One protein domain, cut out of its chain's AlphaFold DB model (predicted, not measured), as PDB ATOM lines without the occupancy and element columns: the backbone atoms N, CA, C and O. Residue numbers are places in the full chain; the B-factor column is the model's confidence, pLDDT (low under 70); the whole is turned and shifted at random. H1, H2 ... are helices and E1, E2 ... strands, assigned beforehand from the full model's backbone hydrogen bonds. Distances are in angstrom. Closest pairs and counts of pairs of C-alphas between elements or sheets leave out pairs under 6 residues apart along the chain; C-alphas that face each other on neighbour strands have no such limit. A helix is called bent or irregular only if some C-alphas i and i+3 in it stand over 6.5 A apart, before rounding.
ATOM      1  N   SER A  73     147.781 150.163 182.294       87.12
ATOM      2  CA  SER A  73     147.270 151.273 183.105       87.12
ATOM      3  C   SER A  73     148.310 152.364 183.335       87.12
ATOM      4  O   SER A  73     147.970 153.434 183.829       87.12
ATOM      5  N   LEU A  74     149.574 152.092 183.003       91.69
ATOM      6  CA  LEU A  74     150.689 152.999 183.226       91.69
ATOM      7  C   LEU A  74     151.659 152.954 182.043       91.69
ATOM      8  O   LEU A  74     152.059 151.879 181.602       91.69
ATOM      9  N   LEU A  75     152.055 154.128 181.556       93.25
ATOM     10  CA  LEU A  75     153.104 154.295 180.556       93.25
ATOM     11  C   LEU A  75     154.325 154.915 181.231       93.25
ATOM     12  O   LEU A  75     154.228 155.989 181.823       93.25
ATOM     13  N   VAL A  76     155.473 154.253 181.121       92.25
ATOM     14  CA  VAL A  76     156.735 154.720 181.687       92.25
ATOM     15  C   VAL A  76     157.734 154.950 180.566       92.25
ATOM     16  O   VAL A  76     158.132 154.018 179.870       92.25
ATOM     17  N   PHE A  77     158.195 156.189 180.436       90.94
ATOM     18  CA  PHE A  77     159.381 156.511 179.650       90.94
ATOM     19  C   PHE A  77     160.597 156.303 180.544       90.94
ATOM     20  O   PHE A  77     160.824 157.062 181.486       90.94
ATOM     21  N   SER A  78     161.347 155.238 180.287       83.56
ATOM     22  CA  SER A  78     162.510 154.874 181.094       83.56
ATOM     23  C   SER A  78     163.689 154.557 180.195       83.56
ATOM     24  O   SER A  78     163.536 153.830 179.225       83.56
ATOM     25  N   GLY A  79     164.866 155.065 180.541       73.19
ATOM     26  CA  GLY A  79     166.120 154.657 179.910       73.19
ATOM     27  C   GLY A  79     166.903 153.677 180.774       73.19
ATOM     28  O   GLY A  79     166.320 152.801 181.433       73.19
ATOM     29  N   GLY A  80     168.216 153.913 180.788       71.81
ATOM     30  CA  GLY A  80     169.248 153.150 181.478       71.81
ATOM     31  C   GLY A  80     169.080 153.002 182.984       71.81
ATOM     32  O   GLY A  80     168.010 152.711 183.513       71.81
ATOM     33  N   THR A  81     170.170 153.098 183.733       80.44
ATOM     34  CA  THR A  81     170.211 152.479 185.065       80.44
ATOM     35  C   THR A  81     169.330 153.141 186.129       80.44
ATOM     36  O   THR A  81     168.969 152.486 187.107       80.44
ATOM     37  N   ALA A  82     168.917 154.393 185.928       84.62
ATOM     38  CA  ALA A  82     168.138 155.161 186.901       84.62
ATOM     39  C   ALA A  82     166.795 154.507 187.271       84.62
ATOM     40  O   ALA A  82     166.398 154.512 188.432       84.62
ATOM     41  N   PHE A  83     166.108 153.882 186.309       88.56
ATOM     42  CA  PHE A  83     164.799 153.268 186.557       88.56
ATOM     43  C   PHE A  83     164.906 151.808 187.038       88.56
ATOM     44  O   PHE A  83     163.915 151.094 187.142       88.56
ATOM     45  N   ASN A  84     166.114 151.298 187.300       88.81
ATOM     46  CA  ASN A  84     166.333 149.898 187.684       88.81
ATOM     47  C   ASN A  84     165.670 149.539 189.016       88.81
ATOM     48  O   ASN A  84     164.975 148.532 189.075       88.81
ATOM     49  N   GLY A  85     165.862 150.366 190.047       87.94
ATOM     50  CA  GLY A  85     165.283 150.118 191.371       87.94
ATOM     51  C   GLY A  85     163.764 150.288 191.397       87.94
ATOM     52  O   GLY A  85     163.073 149.552 192.088       87.94
ATOM     53  N   VAL A  86     163.233 151.209 190.587       91.31
ATOM     54  CA  VAL A  86     161.790 151.483 190.543       91.31
ATOM     55  C   VAL A  86     161.014 150.340 189.889       91.31
ATOM     56  O   VAL A  86     159.909 150.050 190.330       91.31
ATOM     57  N   VAL A  87     161.574 149.665 188.874       91.75
ATOM     58  CA  VAL A  87     160.888 148.540 188.203       91.75
ATOM     59  C   VAL A  87     160.523 147.424 189.174       91.75
ATOM     60  O   VAL A  87     159.407 146.919 189.104       91.75
ATOM     61  N   GLU A  88     161.436 147.056 190.072       88.38
ATOM     62  CA  GLU A  88     161.214 145.946 191.005       88.38
ATOM     63  C   GLU A  88     160.087 146.259 191.998       88.38
ATOM     64  O   GLU A  88     159.250 145.406 192.286       88.38
ATOM     65  N   GLU A  89     160.000 147.505 192.469       91.00
ATOM     66  CA  GLU A  89     158.896 147.940 193.331       91.00
ATOM     67  C   GLU A  89     157.587 148.088 192.553       91.00
ATOM     68  O   GLU A  89     156.525 147.681 193.021       91.00
ATOM     69  N   LEU A  90     157.652 148.612 191.328       91.44
ATOM     70  CA  LEU A  90     156.480 148.803 190.482       91.44
ATOM     71  C   LEU A  90     155.811 147.468 190.131       91.44
ATOM     72  O   LEU A  90     154.585 147.384 190.171       91.44
ATOM     73  N   LYS A  91     156.604 146.418 189.880       89.81
ATOM     74  CA  LYS A  91     156.135 145.050 189.597       89.81
ATOM     75  C   LYS A  91     155.278 144.472 190.732       89.81
ATOM     76  O   LYS A  91     154.363 143.702 190.453       89.81
ATOM     77  N   LYS A  92     155.521 144.871 191.990       89.25
ATOM     78  CA  LYS A  92     154.718 144.459 193.162       89.25
ATOM     79  C   LYS A  92     153.352 145.142 193.210       89.25
ATOM     80  O   LYS A  92     152.417 144.598 193.787       89.25
ATOM     81  N   VAL A  93     153.241 146.334 192.626       91.00
ATOM     82  CA  VAL A  93     152.005 147.127 192.603       91.00
ATOM     83  C   VAL A  93     151.162 146.782 191.379       91.00
ATOM     84  O   VAL A  93     149.949 146.613 191.478       91.00
ATOM     85  N   THR A  94     151.784 146.699 190.201       90.06
ATOM     86  CA  THR A  94     151.091 146.365 188.960       90.06
ATOM     87  C   THR A  94     152.043 145.827 187.897       90.06
ATOM     88  O   THR A  94     153.147 146.325 187.702       90.06
ATOM     89  N   THR A  95     151.573 144.841 187.142       87.12
ATOM     90  CA  THR A  95     152.249 144.320 185.946       87.12
ATOM     91  C   THR A  95     151.724 144.954 184.656       87.12
ATOM     92  O   THR A  95     152.262 144.711 183.578       87.12
ATOM     93  N   ARG A  96     150.693 145.809 184.735       90.94
ATOM     94  CA  ARG A  96     150.067 146.471 183.578       90.94
ATOM     95  C   ARG A  96     150.790 147.768 183.218       90.94
ATOM     96  O   ARG A  96     150.201 148.852 183.257       90.94
ATOM     97  N   VAL A  97     152.069 147.647 182.879       92.06
ATOM     98  CA  VAL A  97     152.953 148.776 182.575       92.06
ATOM     99  C   VAL A  97     153.521 148.639 181.169       92.06
ATOM    100  O   VAL A  97     154.096 147.613 180.818       92.06
ATOM    101  N   ALA A  98     153.397 149.694 180.369       92.62
ATOM    102  CA  ALA A  98     154.104 149.827 179.105       92.62
ATOM    103  C   ALA A  98     155.402 150.613 179.323       92.62
ATOM    104  O   ALA A  98     155.370 151.749 179.799       92.62
ATOM    105  N   HIS A  99     156.540 150.024 178.957       92.44
ATOM    106  CA  HIS A  99     157.849 150.672 179.035       92.44
ATOM    107  C   HIS A  99     158.284 151.169 177.656       92.44
ATOM    108  O   HIS A  99     158.375 150.389 176.710       92.44
ATOM    109  N   VAL A 100     158.592 152.461 177.550       92.81
ATOM    110  CA  VAL A 100     159.194 153.070 176.359       92.81
ATOM    111  C   VAL A 100     160.673 153.272 176.638       92.81
ATOM    112  O   VAL A 100     161.027 154.059 177.520       92.81
ATOM    113  N   LEU A 101     161.515 152.542 175.905       91.31
ATOM    114  CA  LEU A 101     162.964 152.506 176.094       91.31
ATOM    115  C   LEU A 101     163.682 153.180 174.916       91.31
ATOM    116  O   LEU A 101     163.293 152.945 173.767       91.31
ATOM    117  N   PRO A 102     164.715 154.002 175.162       88.56
ATOM    118  CA  PRO A 102     165.551 154.534 174.096       88.56
ATOM    119  C   PRO A 102     166.360 153.406 173.439       88.56
ATOM    120  O   PRO A 102     166.755 152.439 174.084       88.56
ATOM    121  N   VAL A 103     166.623 153.555 172.140       88.25
ATOM    122  CA  VAL A 103     167.394 152.596 171.321       88.25
ATOM    123  C   VAL A 103     168.657 153.217 170.715       88.25
ATOM    124  O   VAL A 103     169.226 152.686 169.764       88.25
ATOM    125  N   SER A 104     169.072 154.366 171.247       82.69
ATOM    126  CA  SER A 104     170.218 155.145 170.772       82.69
ATOM    127  C   SER A 104     171.478 154.976 171.625       82.69
ATOM    128  O   SER A 104     172.451 155.667 171.363       82.69
ATOM    129  N   ASP A 105     171.451 154.136 172.664       78.50
ATOM    130  CA  ASP A 105     172.606 153.914 173.542       78.50
ATOM    131  C   ASP A 105     173.663 153.039 172.850       78.50
ATOM    132  O   ASP A 105     173.452 151.847 172.628       78.50
ATOM    133  N   ASP A 106     174.798 153.626 172.483       69.88
ATOM    134  CA  ASP A 106     175.870 152.994 171.709       69.88
ATOM    135  C   ASP A 106     177.133 152.714 172.542       69.88
ATOM    136  O   ASP A 106     178.214 152.526 171.992       69.88
ATOM    137  N   GLY A 107     177.007 152.644 173.871       82.25
ATOM    138  CA  GLY A 107     178.118 152.353 174.775       82.25
ATOM    139  C   GLY A 107     178.418 150.860 174.986       82.25
ATOM    140  O   GLY A 107     177.540 149.989 174.953       82.25
ATOM    141  N   GLY A 108     179.685 150.563 175.287       87.12
ATOM    142  CA  GLY A 108     180.132 149.283 175.845       87.12
ATOM    143  C   GLY A 108     179.774 148.053 175.007       87.12
ATOM    144  O   GLY A 108     179.901 148.039 173.785       87.12
ATOM    145  N   SER A 109     179.288 146.999 175.672       89.44
ATOM    146  CA  SER A 109     178.904 145.739 175.015       89.44
ATOM    147  C   SER A 109     177.810 145.907 173.951       89.44
ATOM    148  O   SER A 109     177.715 145.092 173.040       89.44
ATOM    149  N   THR A 110     176.963 146.937 174.065       91.44
ATOM    150  CA  THR A 110     175.898 147.193 173.083       91.44
ATOM    151  C   THR A 110     176.492 147.621 171.745       91.44
ATOM    152  O   THR A 110     176.059 147.116 170.712       91.44
ATOM    153  N   ALA A 111     177.516 148.479 171.769       90.25
ATOM    154  CA  ALA A 111     178.236 148.933 170.582       90.25
ATOM    155  C   ALA A 111     178.805 147.753 169.785       90.25
ATOM    156  O   ALA A 111     178.584 147.638 168.580       90.25
ATOM    157  N   GLU A 112     179.474 146.830 170.482       91.19
ATOM    158  CA  GLU A 112     180.099 145.654 169.871       91.19
ATOM    159  C   GLU A 112     179.071 144.701 169.257       91.19
ATOM    160  O   GLU A 112     179.261 144.203 168.146       91.19
ATOM    161  N   ILE A 113     177.940 144.482 169.933       91.56
ATOM    162  CA  ILE A 113     176.851 143.657 169.395       91.56
ATOM    163  C   ILE A 113     176.244 144.313 168.149       91.56
ATOM    164  O   ILE A 113     176.043 143.631 167.143       91.56
ATOM    165  N   VAL A 114     175.977 145.624 168.184       92.06
ATOM    166  CA  VAL A 114     175.415 146.372 167.047       92.06
ATOM    167  C   VAL A 114     176.395 146.413 165.874       92.06
ATOM    168  O   VAL A 114     175.972 146.300 164.728       92.06
ATOM    169  N   ARG A 115     177.705 146.488 166.118       90.00
ATOM    170  CA  ARG A 115     178.725 146.388 165.063       90.00
ATOM    171  C   ARG A 115     178.653 145.046 164.328       90.00
ATOM    172  O   ARG A 115     178.784 145.003 163.104       90.00
ATOM    173  N   VAL A 116     178.406 143.958 165.060       91.50
ATOM    174  CA  VAL A 116     178.313 142.604 164.498       91.50
ATOM    175  C   VAL A 116     176.959 142.328 163.853       91.50
ATOM    176  O   VAL A 116     176.923 141.840 162.733       91.50
ATOM    177  N   LEU A 117     175.837 142.607 164.512       90.75
ATOM    178  CA  LEU A 117     174.508 142.256 163.993       90.75
ATOM    179  C   LEU A 117     173.881 143.369 163.145       90.75
ATOM    180  O   LEU A 117     173.112 143.091 162.224       90.75
ATOM    181  N   GLY A 118     174.252 144.622 163.393       89.62
ATOM    182  CA  GLY A 118     173.478 145.799 163.008       89.62
ATOM    183  C   GLY A 118     172.294 146.032 163.953       89.62
ATOM    184  O   GLY A 118     172.177 145.404 165.005       89.62
ATOM    185  N   GLY A 119     171.383 146.915 163.547       90.88
ATOM    186  CA  GLY A 119     170.124 147.144 164.257       90.88
ATOM    187  C   GLY A 119     170.206 148.148 165.417       90.88
ATOM    188  O   GLY A 119     171.197 148.865 165.552       90.88
ATOM    189  N   PRO A 120     169.120 148.270 166.202       91.75
ATOM    190  CA  PRO A 120     169.041 149.200 167.324       91.75
ATOM    191  C   PRO A 120     169.896 148.755 168.516       91.75
ATOM    192  O   PRO A 120     170.187 147.570 168.681       91.75
ATOM    193  N   ALA A 121     170.210 149.696 169.407       90.56
ATOM    194  CA  ALA A 121     170.789 149.380 170.704       90.56
ATOM    195  C   ALA A 121     169.871 148.461 171.526       90.56
ATOM    196  O   ALA A 121     168.674 148.721 171.665       90.56
ATOM    197  N   VAL A 122     170.445 147.411 172.119       90.94
ATOM    198  CA  VAL A 122     169.693 146.375 172.858       90.94
ATOM    199  C   VAL A 122     169.915 146.392 174.373       90.94
ATOM    200  O   VAL A 122     169.242 145.659 175.099       90.94
ATOM    201  N   GLY A 123     170.849 147.208 174.877       90.44
ATOM    202  CA  GLY A 123     171.269 147.199 176.283       90.44
ATOM    203  C   GLY A 123     170.125 147.448 177.269       90.44
ATOM    204  O   GLY A 123     169.884 146.629 178.164       90.44
ATOM    205  N   ASP A 124     169.380 148.535 177.072       90.06
ATOM    206  CA  ASP A 124     168.243 148.894 177.925       90.06
ATOM    207  C   ASP A 124     167.114 147.866 177.843       90.06
ATOM    208  O   ASP A 124     166.562 147.479 178.874       90.06
ATOM    209  N   ILE A 125     166.834 147.343 176.644       91.25
ATOM    210  CA  ILE A 125     165.838 146.281 176.434       91.25
ATOM    211  C   ILE A 125     166.208 145.049 177.261       91.25
ATOM    212  O   ILE A 125     165.404 144.595 178.076       91.25
ATOM    213  N   ARG A 126     167.450 144.559 177.142       92.25
ATOM    214  CA  ARG A 126     167.952 143.433 177.943       92.25
ATOM    215  C   ARG A 126     167.780 143.696 179.437       92.25
ATOM    216  O   ARG A 126     167.277 142.843 180.165       92.25
ATOM    217  N   SER A 127     168.186 144.879 179.895       91.19
ATOM    218  CA  SER A 127     168.103 145.271 181.305       91.19
ATOM    219  C   SER A 127     166.668 145.222 181.840       91.19
ATOM    220  O   SER A 127     166.449 144.874 183.000       91.19
ATOM    221  N   ARG A 128     165.680 145.572 181.010       92.69
ATOM    222  CA  ARG A 128     164.261 145.584 181.391       92.69
ATOM    223  C   ARG A 128     163.636 144.204 181.318       92.69
ATOM    224  O   ARG A 128     162.995 143.815 182.288       92.69
ATOM    225  N   CYS A 129     163.888 143.445 180.252       93.50
ATOM    226  CA  CYS A 129     163.436 142.059 180.136       93.50
ATOM    227  C   CYS A 129     163.917 141.212 181.314       93.50
ATOM    228  O   CYS A 129     163.135 140.446 181.865       93.50
ATOM    229  N   LEU A 130     165.170 141.389 181.745       94.19
ATOM    230  CA  LEU A 130     165.701 140.653 182.889       94.19
ATOM    231  C   LEU A 130     164.977 140.985 184.188       94.19
ATOM    232  O   LEU A 130     164.703 140.065 184.929       94.19
ATOM    233  N   ARG A 131     164.643 142.249 184.466       92.44
ATOM    234  CA  ARG A 131     163.937 142.638 185.708       92.44
ATOM    235  C   ARG A 131     162.466 142.239 185.712       92.44
ATOM    236  O   ARG A 131     161.897 141.848 186.728       92.44
ATOM    237  N   LEU A 132     161.841 142.335 184.546       92.38
ATOM    238  CA  LEU A 132     160.444 141.967 184.361       92.38
ATOM    239  C   LEU A 132     160.250 140.458 184.188       92.38
ATOM    240  O   LEU A 132     159.104 140.016 184.168       92.38
ATOM    241  N   SER A 133     161.329 139.673 184.081       93.25
ATOM    242  CA  SER A 133     161.245 138.225 183.903       93.25
ATOM    243  C   SER A 133     160.484 137.570 185.051       93.25
ATOM    244  O   SER A 133     160.482 138.064 186.184       93.25
TER     245      SER A 133
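What this domain is: This is residues 73 to 133 of the 209 residues of the protein "Maternal effect embryo arrest 18" of Zea mays (UniProt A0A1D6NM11). The domain is a rod: parallel strands E1 and E2 with H1 in one half, H3 in the middle beside H1, H2 at the far end. Its 61 printed residues, mostly helix, include a right-handed strand-helix-strand crossover unit, E1, H1, E2, a helix between parallel strands, then H2 and H3. Only just compact, close to loose, it spans 39 by 18 by 17 A; the radius of gyration of the C-alphas is 12.6 A.

How they stand to each other: O 74 of E1, residues 74 to 77, and N 98 of E2, residues 97 to 100, are within hydrogen-bond range, 2.8 A. H1, residues 81 to 93, touches H3, residues 123 to 132, closest C-alphas Glu 88 and Arg 131, 6.8 A. H2, residues 108 to 117, is close but not clearly touching H3, closest C-alphas Thr 110 and Gly 123, 5.6 A. H1 has 3 of 9 O i to N i+4 pairs within range, beside 5 of 10 O i to N i+3; H2 and H3 each have 5 of 6 O i to N i+4.

Where its parts are: E1 begins at C-alpha 74 (150.689, 152.999, 183.226); H3 ends at C-alpha 132 (160.444, 141.967, 184.361). H1, 20.4 A long, is irregular: C-alphas 82 and 85 are 7.3 A apart.

The domain as a whole: The printed part has no cut and no long link; pLDDT is under 70 at residue 106.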